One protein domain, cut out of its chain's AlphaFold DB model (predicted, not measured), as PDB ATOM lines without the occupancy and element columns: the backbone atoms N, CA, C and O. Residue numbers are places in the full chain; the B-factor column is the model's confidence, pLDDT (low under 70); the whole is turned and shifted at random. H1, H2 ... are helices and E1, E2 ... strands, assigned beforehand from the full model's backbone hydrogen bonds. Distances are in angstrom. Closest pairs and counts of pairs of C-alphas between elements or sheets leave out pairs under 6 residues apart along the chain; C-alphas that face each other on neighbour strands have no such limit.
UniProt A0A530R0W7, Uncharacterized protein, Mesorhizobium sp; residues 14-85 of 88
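This is residues 14 to 85 of the 88 residues of an uncharacterized protein of Mesorhizobium sp (UniProt A0A530R0W7). A strongly twisted sheet of four strands, E2, E1, E3 and E4, makes a wall, and one helix, H1, covers part of one face, running along E3; no named helix lies over the other face. Long loops join the later strands, and under half of the residues are in named elements. The printed part has 72 residues with one named helix and four named strands, in the order E1, H1, E2, E3, E4; the sheet's order is E2, E1, E3, E4, all antiparallel, and the class is mixed, helices and strands. The whole is compact, with a radius of gyration of the C-alphas of 11.3 A and spans of 31 by 26 by 20 A.

E1, residues 22 to 27, is an inner strand. A tight link, Ser 28, joins it to H1, residues 29 to 38, in which every O i to N i+4 pair is within hydrogen-bond range. E2, residues 48 to 50, is an edge strand, antiparallel to E1 at 138 degrees between their directions; N 24 and O 48 are 2.9 A apart, within hydrogen-bond range. E3, residues 63 to 68, is the other inner strand, antiparallel to E1 at 157 degrees, with N 25 and O 65 3.0 A apart and N 67 and O 23 2.9 A apart, both within hydrogen-bond range. E4, residues 81 to 84, is the other edge strand and forms a hairpin with E3, at 166 degrees; N 66 and O 81 are within hydrogen-bond range at 2.8 A. H1 is on the sheet, at a height over the sheet of 9.5 A; H1 and the sheet E2, E1, E3, E4 form two layers, a helix on one face of a sheet. It lies over E3 and runs along the strands, at 9 degrees to E3 on the local plane. The closest C-alphas of H1 and E3 are those of Lys 29 and Trp 63, 5.7 A apart. E2 and E4 are apart.

E1 begins at C-alpha 22, (181.832, 194.099, 111.050), and is 16.0 A long from first to last C-alpha. H1 begins at C-alpha 29, (192.101, 177.884, 106.963), and measures 14.2 A. E2 measures 6.3 A, E3 17.4 A and E4 10.5 A, the last ending at C-alpha 84, (194.812, 185.236, 106.106).

The two C-alphas farthest apart, those of Gly 17 and Thr 38, are 31.0 A apart. The printed part has no cut. The links E2 to E3 and E3 to E4 are long, with 12 residues each. The mean pLDDT of the printed part is 74.0; residues 14 to 20, 43 to 45 and 50 to 60 are under 70.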
ATOM      1  N   LEU A  14     192.093 196.465 101.874       58.75
ATOM      2  CA  LEU A  14     191.274 197.483 101.203       58.75
ATOM      3  C   LEU A  14     190.517 198.418 102.164       58.75
ATOM      4  O   LEU A  14     190.147 199.517 101.769       58.75
ATOM      5  N   HIS A  15     190.304 198.012 103.418       58.19
ATOM      6  CA  HIS A  15     189.576 198.789 104.429       58.19
ATOM      7  C   HIS A  15     190.495 199.316 105.541       58.19
ATOM      8  O   HIS A  15     190.016 199.787 106.575       58.19
ATOM      9  N   ARG A  16     191.823 199.250 105.368       58.06
ATOM     10  CA  ARG A  16     192.776 199.800 106.344       58.06
ATOM     11  C   ARG A  16     192.525 201.306 106.514       58.06
ATOM     12  O   ARG A  16     192.659 202.065 105.563       58.06
ATOM     13  N   GLY A  17     192.183 201.731 107.734       53.34
ATOM     14  CA  GLY A  17     191.880 203.132 108.057       53.34
ATOM     15  C   GLY A  17     190.414 203.547 107.868       53.34
ATOM     16  O   GLY A  17     190.085 204.703 108.123       53.34
ATOM     17  N   HIS A  18     189.532 202.624 107.472       56.22
ATOM     18  CA  HIS A  18     188.093 202.863 107.374       56.22
ATOM     19  C   HIS A  18     187.350 202.255 108.569       56.22
ATOM     20  O   HIS A  18     187.608 201.118 108.960       56.22
ATOM     21  N   THR A  19     186.394 203.003 109.122       58.03
ATOM     22  CA  THR A  19     185.450 202.507 110.130       58.03
ATOM     23  C   THR A  19     184.379 201.687 109.417       58.03
ATOM     24  O   THR A  19     183.501 202.249 108.766       58.03
ATOM     25  N   VAL A  20     184.452 200.361 109.512       62.72
ATOM     26  CA  VAL A  20     183.410 199.466 108.989       62.72
ATOM     27  C   VAL A  20     182.942 198.594 110.140       62.72
ATOM     28  O   VAL A  20     183.748 197.883 110.733       62.72
ATOM     29  N   GLU A  21     181.656 198.663 110.485       70.19
ATOM     30  CA  GLU A  21     181.091 197.804 111.524       70.19
ATOM     31  C   GLU A  21     180.943 196.376 111.004       70.19
ATOM     32  O   GLU A  21     179.984 196.045 110.308       70.19
ATOM     33  N   LEU A  22     181.893 195.518 111.362       72.56
ATOM     34  CA  LEU A  22     181.832 194.099 111.050       72.56
ATOM     35  C   LEU A  22     181.928 193.261 112.317       72.56
ATOM     36  O   LEU A  22     182.551 193.624 113.320       72.56
ATOM     37  N   SER A  23     181.325 192.085 112.229       79.69
ATOM     38  CA  SER A  23     181.598 190.989 113.145       79.69
ATOM     39  C   SER A  23     182.651 190.104 112.486       79.69
ATOM     40  O   SER A  23     182.505 189.751 111.317       79.69
ATOM     41  N   PHE A  24     183.701 189.720 113.209       80.81
ATOM     42  CA  PHE A  24     184.705 188.769 112.727       80.81
ATOM     43  C   PHE A  24     185.004 187.666 113.732       80.81
ATOM     44  O   PHE A  24     184.778 187.779 114.937       80.81
ATOM     45  N   ILE A  25     185.547 186.580 113.202       83.19
ATOM     46  CA  ILE A  25     185.877 185.359 113.923       83.19
ATOM     47  C   ILE A  25     187.209 184.826 113.389       83.19
ATOM     48  O   ILE A  25     187.394 184.674 112.180       83.19
ATOM     49  N   TYR A  26     188.153 184.547 114.288       83.38
ATOM     50  CA  TYR A  26     189.433 183.949 113.913       83.38
ATOM     51  C   TYR A  26     189.335 182.424 113.925       83.38
ATOM     52  O   TYR A  26     188.841 181.805 114.873       83.38
ATOM     53  N   MET A  27     189.833 181.794 112.870       84.44
ATOM     54  CA  MET A  27     189.789 180.347 112.699       84.44
ATOM     55  C   MET A  27     190.937 179.829 111.834       84.44
ATOM     56  O   MET A  27     191.773 180.590 111.355       84.44
ATOM     57  N   SER A  28     191.057 178.510 111.721       86.19
ATOM     58  CA  SER A  28     192.002 177.889 110.797       86.19
ATOM     59  C   SER A  28     191.530 178.051 109.349       86.19
ATOM     60  O   SER A  28     190.362 178.333 109.083       86.19
ATOM     61  N   LYS A  29     192.438 177.831 108.391       86.38
ATOM     62  CA  LYS A  29     192.101 177.884 106.963       86.38
ATOM     63  C   LYS A  29     190.979 176.911 106.592       86.38
ATOM     64  O   LYS A  29     190.071 177.292 105.866       86.38
ATOM     65  N   SER A  30     191.044 175.671 107.082       88.00
ATOM     66  CA  SER A  30     190.050 174.637 106.763       88.00
ATOM     67  C   SER A  30     188.667 174.995 107.300       88.00
ATOM     68  O   SER A  30     187.679 174.844 106.591       88.00
ATOM     69  N   GLU A  31     188.602 175.528 108.521       87.12
ATOM     70  CA  GLU A  31     187.365 176.031 109.121       87.12
ATOM     71  C   GLU A  31     186.772 177.194 108.310       87.12
ATOM     72  O   GLU A  31     185.566 177.209 108.057       87.12
ATOM     73  N   ALA A  32     187.611 178.133 107.856       85.88
ATOM     74  CA  ALA A  32     187.166 179.268 107.049       85.88
ATOM     75  C   ALA A  32     186.630 178.818 105.684       85.88
ATOM     76  O   ALA A  32     185.521 179.186 105.303       85.88
ATOM     77  N   SER A  33     187.378 177.962 104.982       86.31
ATOM     78  CA  SER A  33     186.954 177.405 103.694       86.31
ATOM     79  C   SER A  33     185.654 176.611 103.816       86.31
ATOM     80  O   SER A  33     184.739 176.830 103.029       86.31
ATOM     81  N   SER A  34     185.533 175.758 104.839       87.44
ATOM     82  CA  SER A  34     184.310 174.988 105.080       87.44
ATOM     83  C   SER A  34     183.115 175.891 105.390       87.44
ATOM     84  O   SER A  34     182.020 175.650 104.883       87.44
ATOM     85  N   SER A  35     183.315 176.962 106.163       85.06
ATOM     86  CA  SER A  35     182.227 177.884 106.505       85.06
ATOM     87  C   SER A  35     181.726 178.669 105.292       85.06
ATOM     88  O   SER A  35     180.526 178.879 105.137       85.06
ATOM     89  N   VAL A  36     182.640 179.058 104.403       84.62
ATOM     90  CA  VAL A  36     182.328 179.718 103.128       84.62
ATOM     91  C   VAL A  36     181.598 178.777 102.167       84.62
ATOM     92  O   VAL A  36     180.597 179.172 101.573       84.62
ATOM     93  N   GLU A  37     182.075 177.539 102.023       85.19
ATOM     94  CA  GLU A  37     181.493 176.535 101.124       85.19
ATOM     95  C   GLU A  37     180.079 176.133 101.556       85.19
ATOM     96  O   GLU A  37     179.161 176.059 100.743       85.19
ATOM     97  N   THR A  38     179.889 175.918 102.856       84.81
ATOM     98  CA  THR A  38     178.611 175.468 103.423       84.81
ATOM     99  C   THR A  38     177.674 176.612 103.797       84.81
ATOM    100  O   THR A  38     176.542 176.350 104.206       84.81
ATOM    101  N   LYS A  39     178.139 177.866 103.698       82.62
ATOM    102  CA  LYS A  39     177.466 179.070 104.215       82.62
ATOM    103  C   LYS A  39     177.048 178.937 105.681       82.62
ATOM    104  O   LYS A  39     176.039 179.496 106.097       82.62
ATOM    105  N   ARG A  40     177.786 178.166 106.477       81.25
ATOM    106  CA  ARG A  40     177.460 177.887 107.880       81.25
ATOM    107  C   ARG A  40     178.665 178.086 108.762       81.25
ATOM    108  O   ARG A  40     179.777 177.717 108.413       81.25
ATOM    109  N   LEU A  41     178.429 178.616 109.950       75.56
ATOM    110  CA  LEU A  41     179.487 178.823 110.922       75.56
ATOM    111  C   LEU A  41     179.738 177.585 111.763       75.56
ATOM    112  O   LEU A  41     178.816 176.901 112.218       75.56
ATOM    113  N   ILE A  42     181.009 177.367 112.076       71.31
ATOM    114  CA  ILE A  42     181.400 176.435 113.126       71.31
ATOM    115  C   ILE A  42     181.035 177.086 114.466       71.31
ATOM    116  O   ILE A  42     181.668 178.040 114.911       71.31
ATOM    117  N   ARG A  43     179.966 176.576 115.087       61.56
ATOM    118  CA  ARG A  43     179.232 177.146 116.239       61.56
ATOM    119  C   ARG A  43     180.032 177.400 117.528       61.56
ATOM    120  O   ARG A  43     179.450 177.834 118.515       61.56
ATOM    121  N   THR A  44     181.326 177.108 117.571       62.91
ATOM    122  CA  THR A  44     182.089 177.007 118.825       62.91
ATOM    123  C   THR A  44     182.984 178.199 119.141       62.91
ATOM    124  O   THR A  44     183.686 178.145 120.149       62.91
ATOM    125  N   LYS A  45     182.997 179.273 118.336       66.75
ATOM    126  CA  LYS A  45     183.892 180.415 118.601       66.75
ATOM    127  C   LYS A  45     183.153 181.728 118.825       66.75
ATOM    128  O   LYS A  45     182.105 181.995 118.243       66.75
ATOM    129  N   THR A  46     183.753 182.545 119.681       71.75
ATOM    130  CA  THR A  46     183.279 183.882 120.029       71.75
ATOM    131  C   THR A  46     183.534 184.852 118.882       71.75
ATOM    132  O   THR A  46     184.647 184.927 118.360       71.75
ATOM    133  N   TRP A  47     182.501 185.609 118.520       76.50
ATOM    134  CA  TRP A  47     182.599 186.708 117.569       76.50
ATOM    135  C   TRP A  47     183.136 187.958 118.243       76.50
ATOM    136  O   TRP A  47     182.701 188.327 119.334       76.50
ATOM    137  N   THR A  48     184.036 188.639 117.552       74.81
ATOM    138  CA  THR A  48     184.506 189.961 117.938       74.81
ATOM    139  C   THR A  48     183.816 190.979 117.046       74.81
ATOM    140  O   THR A  48     183.889 190.890 115.822       74.81
ATOM    141  N   LYS A  49     183.137 191.950 117.657       74.06
ATOM    142  CA  LYS A  49     182.656 193.142 116.957       74.06
ATOM    143  C   LYS A  49     183.735 194.206 117.062       74.06
ATOM    144  O   LYS A  49     184.130 194.555 118.172       74.06
ATOM    145  N   SER A  50     184.222 194.699 115.933       66.44
ATOM    146  CA  SER A  50     185.096 195.871 115.912       66.44
ATOM    147  C   SER A  50     184.830 196.684 114.662       66.44
ATOM    148  O   SER A  50     184.534 196.141 113.600       66.44
ATOM    149  N   SER A  51     184.972 197.993 114.808       65.44
ATOM    150  CA  SER A  51     185.106 198.915 113.688       65.44
ATOM    151  C   SER A  51     186.516 198.915 113.096       65.44
ATOM    152  O   SER A  51     186.750 199.517 112.049       65.44
ATOM    153  N   GLU A  52     187.472 198.295 113.794       60.62
ATOM    154  CA  GLU A  52     188.839 198.110 113.334       60.62
ATOM    155  C   GLU A  52     188.959 196.817 112.531       60.62
ATOM    156  O   GLU A  52     188.383 195.781 112.866       60.62
ATOM    157  N   SER A  53     189.764 196.880 111.480       60.09
ATOM    158  CA  SER A  53     190.099 195.726 110.659       60.09
ATOM    159  C   SER A  53     190.689 194.561 111.480       60.09
ATOM    160  O   SER A  53     191.412 194.810 112.454       60.09
ATOM    161  N   PRO A  54     190.467 193.295 111.061       64.69
ATOM    162  CA  PRO A  54     191.041 192.096 111.672       64.69
ATOM    163  C   PRO A  54     192.552 192.006 111.395       64.69
ATOM    164  O   PRO A  54     193.038 191.165 110.642       64.69
ATOM    165  N   HIS A  55     193.313 192.929 111.977       62.03
ATOM    166  CA  HIS A  55     194.741 193.078 111.741       62.03
ATOM    167  C   HIS A  55     195.601 192.281 112.724       62.03
ATOM    168  O   HIS A  55     196.767 192.077 112.430       62.03
ATOM    169  N   ILE A  56     195.115 191.855 113.900       61.75
ATOM    170  CA  ILE A  56     196.002 191.198 114.880       61.75
ATOM    171  C   ILE A  56     195.256 190.224 115.809       61.75
ATOM    172  O   ILE A  56     194.697 190.644 116.825       61.75
ATOM    173  N   PRO A  57     195.348 188.902 115.592       58.88
ATOM    174  CA  PRO A  57     195.226 187.950 116.687       58.88
ATOM    175  C   PRO A  57     196.563 187.911 117.454       58.88
ATOM    176  O   PRO A  57     197.542 187.338 116.982       58.88
ATOM    177  N   ARG A  58     196.632 188.528 118.648       55.75
ATOM    178  CA  ARG A  58     197.861 188.579 119.484       55.75
ATOM    179  C   ARG A  58     198.420 187.193 119.848       55.75
ATOM    180  O   ARG A  58     199.614 187.068 120.096       55.75
ATOM    181  N   ALA A  59     197.566 186.174 119.861       58.94
ATOM    182  CA  ALA A  59     197.906 184.762 119.961       58.94
ATOM    183  C   ALA A  59     196.688 183.969 119.470       58.94
ATOM    184  O   ALA A  59     195.698 183.855 120.189       58.94
ATOM    185  N   GLY A  60     196.688 183.504 118.221       63.28
ATOM    186  CA  GLY A  60     195.489 182.872 117.684       63.28
ATOM    187  C   GLY A  60     195.589 182.407 116.237       63.28
ATOM    188  O   GLY A  60     196.660 182.473 115.633       63.28
ATOM    189  N   PRO A  61     194.474 181.899 115.694       73.25
ATOM    190  CA  PRO A  61     194.407 181.345 114.348       73.25
ATOM    191  C   PRO A  61     194.826 182.350 113.265       73.25
ATOM    192  O   PRO A  61     194.611 183.551 113.404       73.25
ATOM    193  N   SER A  62     195.401 181.849 112.168       81.62
ATOM    194  CA  SER A  62     195.971 182.666 111.088       81.62
ATOM    195  C   SER A  62     194.981 183.062 109.990       81.62
ATOM    196  O   SER A  62     195.401 183.642 108.993       81.62
ATOM    197  N   TRP A  63     193.693 182.741 110.136       84.25
ATOM    198  CA  TRP A  63     192.634 183.097 109.188       84.25
ATOM    199  C   TRP A  63     191.452 183.738 109.906       84.25
ATOM    200  O   TRP A  63     191.254 183.541 111.108       84.25
ATOM    201  N   PHE A  64     190.655 184.495 109.160       83.38
ATOM    202  CA  PHE A  64     189.429 185.100 109.663       83.38
ATOM    203  C   PHE A  64     188.286 185.005 108.648       83.38
ATOM    204  O   PHE A  64     188.514 184.891 107.442       83.38
ATOM    205  N   ILE A  65     187.064 185.098 109.167       85.19
ATOM    206  CA  ILE A  65     185.847 185.445 108.427       85.19
ATOM    207  C   ILE A  65     185.295 186.733 109.032       85.19
ATOM    208  O   ILE A  65     185.333 186.898 110.251       85.19
ATOM    209  N   ALA A  66     184.774 187.617 108.189       82.12
ATOM    210  CA  ALA A  66     184.029 188.802 108.572       82.12
ATOM    211  C   ALA A  66     182.669 188.839 107.860       82.12
ATOM    212  O   ALA A  66     182.560 188.539 106.667       82.12
ATOM    213  N   VAL A  67     181.644 189.229 108.607       80.69
ATOM    214  CA  VAL A  67     180.262 189.422 108.150       80.69
ATOM    215  C   VAL A  67     179.763 190.788 108.620       80.69
ATOM    216  O   VAL A  67     180.378 191.409 109.495       80.69
ATOM    217  N   GLN A  68     178.655 191.266 108.053       77.06
ATOM    218  CA  GLN A  68     178.033 192.504 108.524       77.06
ATOM    219  C   GLN A  68     177.577 192.362 109.986       77.06
ATOM    220  O   GLN A  68     177.218 191.277 110.448       77.06
ATOM    221  N   SER A  69     177.660 193.444 110.760       70.12
ATOM    222  CA  SER A  69     177.447 193.418 112.216       70.12
ATOM    223  C   SER A  69     176.031 192.997 112.647       70.12
ATOM    224  O   SER A  69     175.851 192.549 113.787       70.12
ATOM    225  N   ASP A  70     175.063 193.109 111.740       72.94
ATOM    226  CA  ASP A  70     173.638 192.788 111.861       72.94
ATOM    227  C   ASP A  70     173.255 191.409 111.290       72.94
ATOM    228  O   ASP A  70     172.090 191.018 111.355       72.94
ATOM    229  N   THR A  71     174.221 190.646 110.765       72.88
ATOM    230  CA  THR A  71     173.975 189.309 110.204       72.88
ATOM    231  C   THR A  71     173.482 188.331 111.277       72.88
ATOM    232  O   THR A  71     174.059 188.244 112.364       72.88
ATOM    233  N   ASP A  72     172.452 187.539 110.956       75.94
ATOM    234  CA  ASP A  72     172.023 186.420 111.799       75.94
ATOM    235  C   ASP A  72     173.060 185.288 111.756       75.94
ATOM    236  O   ASP A  72     173.192 184.547 110.782       75.94
ATOM    237  N   LEU A  73     173.801 185.141 112.851       75.25
ATOM    238  CA  LEU A  73     174.860 184.142 112.991       75.25
ATOM    239  C   LEU A  73     174.325 182.734 113.313       75.25
ATOM    240  O   LEU A  73     175.111 181.786 113.388       75.25
ATOM    241  N   ALA A  74     173.018 182.578 113.546       73.44
ATOM    242  CA  ALA A  74     172.388 181.286 113.815       73.44
ATOM    243  C   ALA A  74     171.968 180.538 112.537       73.44
ATOM    244  O   ALA A  74     171.721 179.326 112.607       73.44
ATOM    245  N   GLY A  75     171.897 181.243 111.403       73.00
ATOM    246  CA  GLY A  75     171.430 180.750 110.108       73.00
ATOM    247  C   GLY A  75     172.533 180.568 109.063       73.00
ATOM    248  O   GLY A  75     173.702 180.337 109.384       73.00
ATOM    249  N   GLU A  76     172.136 180.621 107.789       80.94
ATOM    250  CA  GLU A  76     173.099 180.758 106.697       80.94
ATOM    251  C   GLU A  76     173.771 182.130 106.771       80.94
ATOM    252  O   GLU A  76     173.108 183.138 107.010       80.94
ATOM    253  N   ILE A  77     175.080 182.164 106.548       75.81
ATOM    254  CA  ILE A  77     175.862 183.396 106.576       75.81
ATOM    255  C   ILE A  77     176.265 183.849 105.178       75.81
ATOM    256  O   ILE A  77     176.666 183.047 104.330       75.81
ATOM    257  N   GLU A  78     176.240 185.163 104.976       77.50
ATOM    258  CA  GLU A  78     176.870 185.816 103.833       77.50
ATOM    259  C   GLU A  78     178.224 186.376 104.273       77.50
ATOM    260  O   GLU A  78     178.306 187.282 105.108       77.50
ATOM    261  N   VAL A  79     179.313 185.800 103.755       77.88
ATOM    262  CA  VAL A  79     180.664 186.248 104.099       77.88
ATOM    263  C   VAL A  79     180.985 187.495 103.298       77.88
ATOM    264  O   VAL A  79     181.161 187.434 102.082       77.88
ATOM    265  N   ALA A  80     181.134 188.612 104.006       77.12
ATOM    266  CA  ALA A  80     181.607 189.850 103.411       77.12
ATOM    267  C   ALA A  80     183.087 189.720 103.022       77.12
ATOM    268  O   ALA A  80     183.457 190.055 101.902       77.12
ATOM    269  N   TYR A  81     183.927 189.188 103.922       78.62
ATOM    270  CA  TYR A  81     185.368 189.030 103.691       78.62
ATOM    271  C   TYR A  81     185.935 187.811 104.417       78.62
ATOM    272  O   TYR A  81     185.534 187.508 105.539       78.62
ATOM    273  N   TRP A  82     186.921 187.141 103.823       81.62
ATOM    274  CA  TRP A  82     187.713 186.117 104.509       81.62
ATOM    275  C   TRP A  82     189.107 185.986 103.898       81.62
ATOM    276  O   TRP A  82     189.305 186.199 102.701       81.62
ATOM    277  N   GLY A  83     190.084 185.615 104.720       81.06
ATOM    278  CA  GLY A  83     191.469 185.523 104.277       81.06
ATOM    279  C   GLY A  83     192.461 185.287 105.414       81.06
ATOM    280  O   GLY A  83     192.057 185.122 106.570       81.06
ATOM    281  N   PRO A  84     193.766 185.249 105.097       79.00
ATOM    282  CA  PRO A  84     194.812 185.236 106.106       79.00
ATOM    283  C   PRO A  84     194.749 186.499 106.978       79.00
ATOM    284  O   PRO A  84     194.595 187.614 106.480       79.00
ATOM    285  N   ALA A  85     194.910 186.325 108.286       73.94
ATOM    286  CA  ALA A  85     195.148 187.424 109.209       73.94
ATOM    287  C   ALA A  85     196.589 187.921 109.003       73.94
ATOM    288  O   ALA A  85     197.547 187.172 109.208       73.94
TER     289      ALA A  85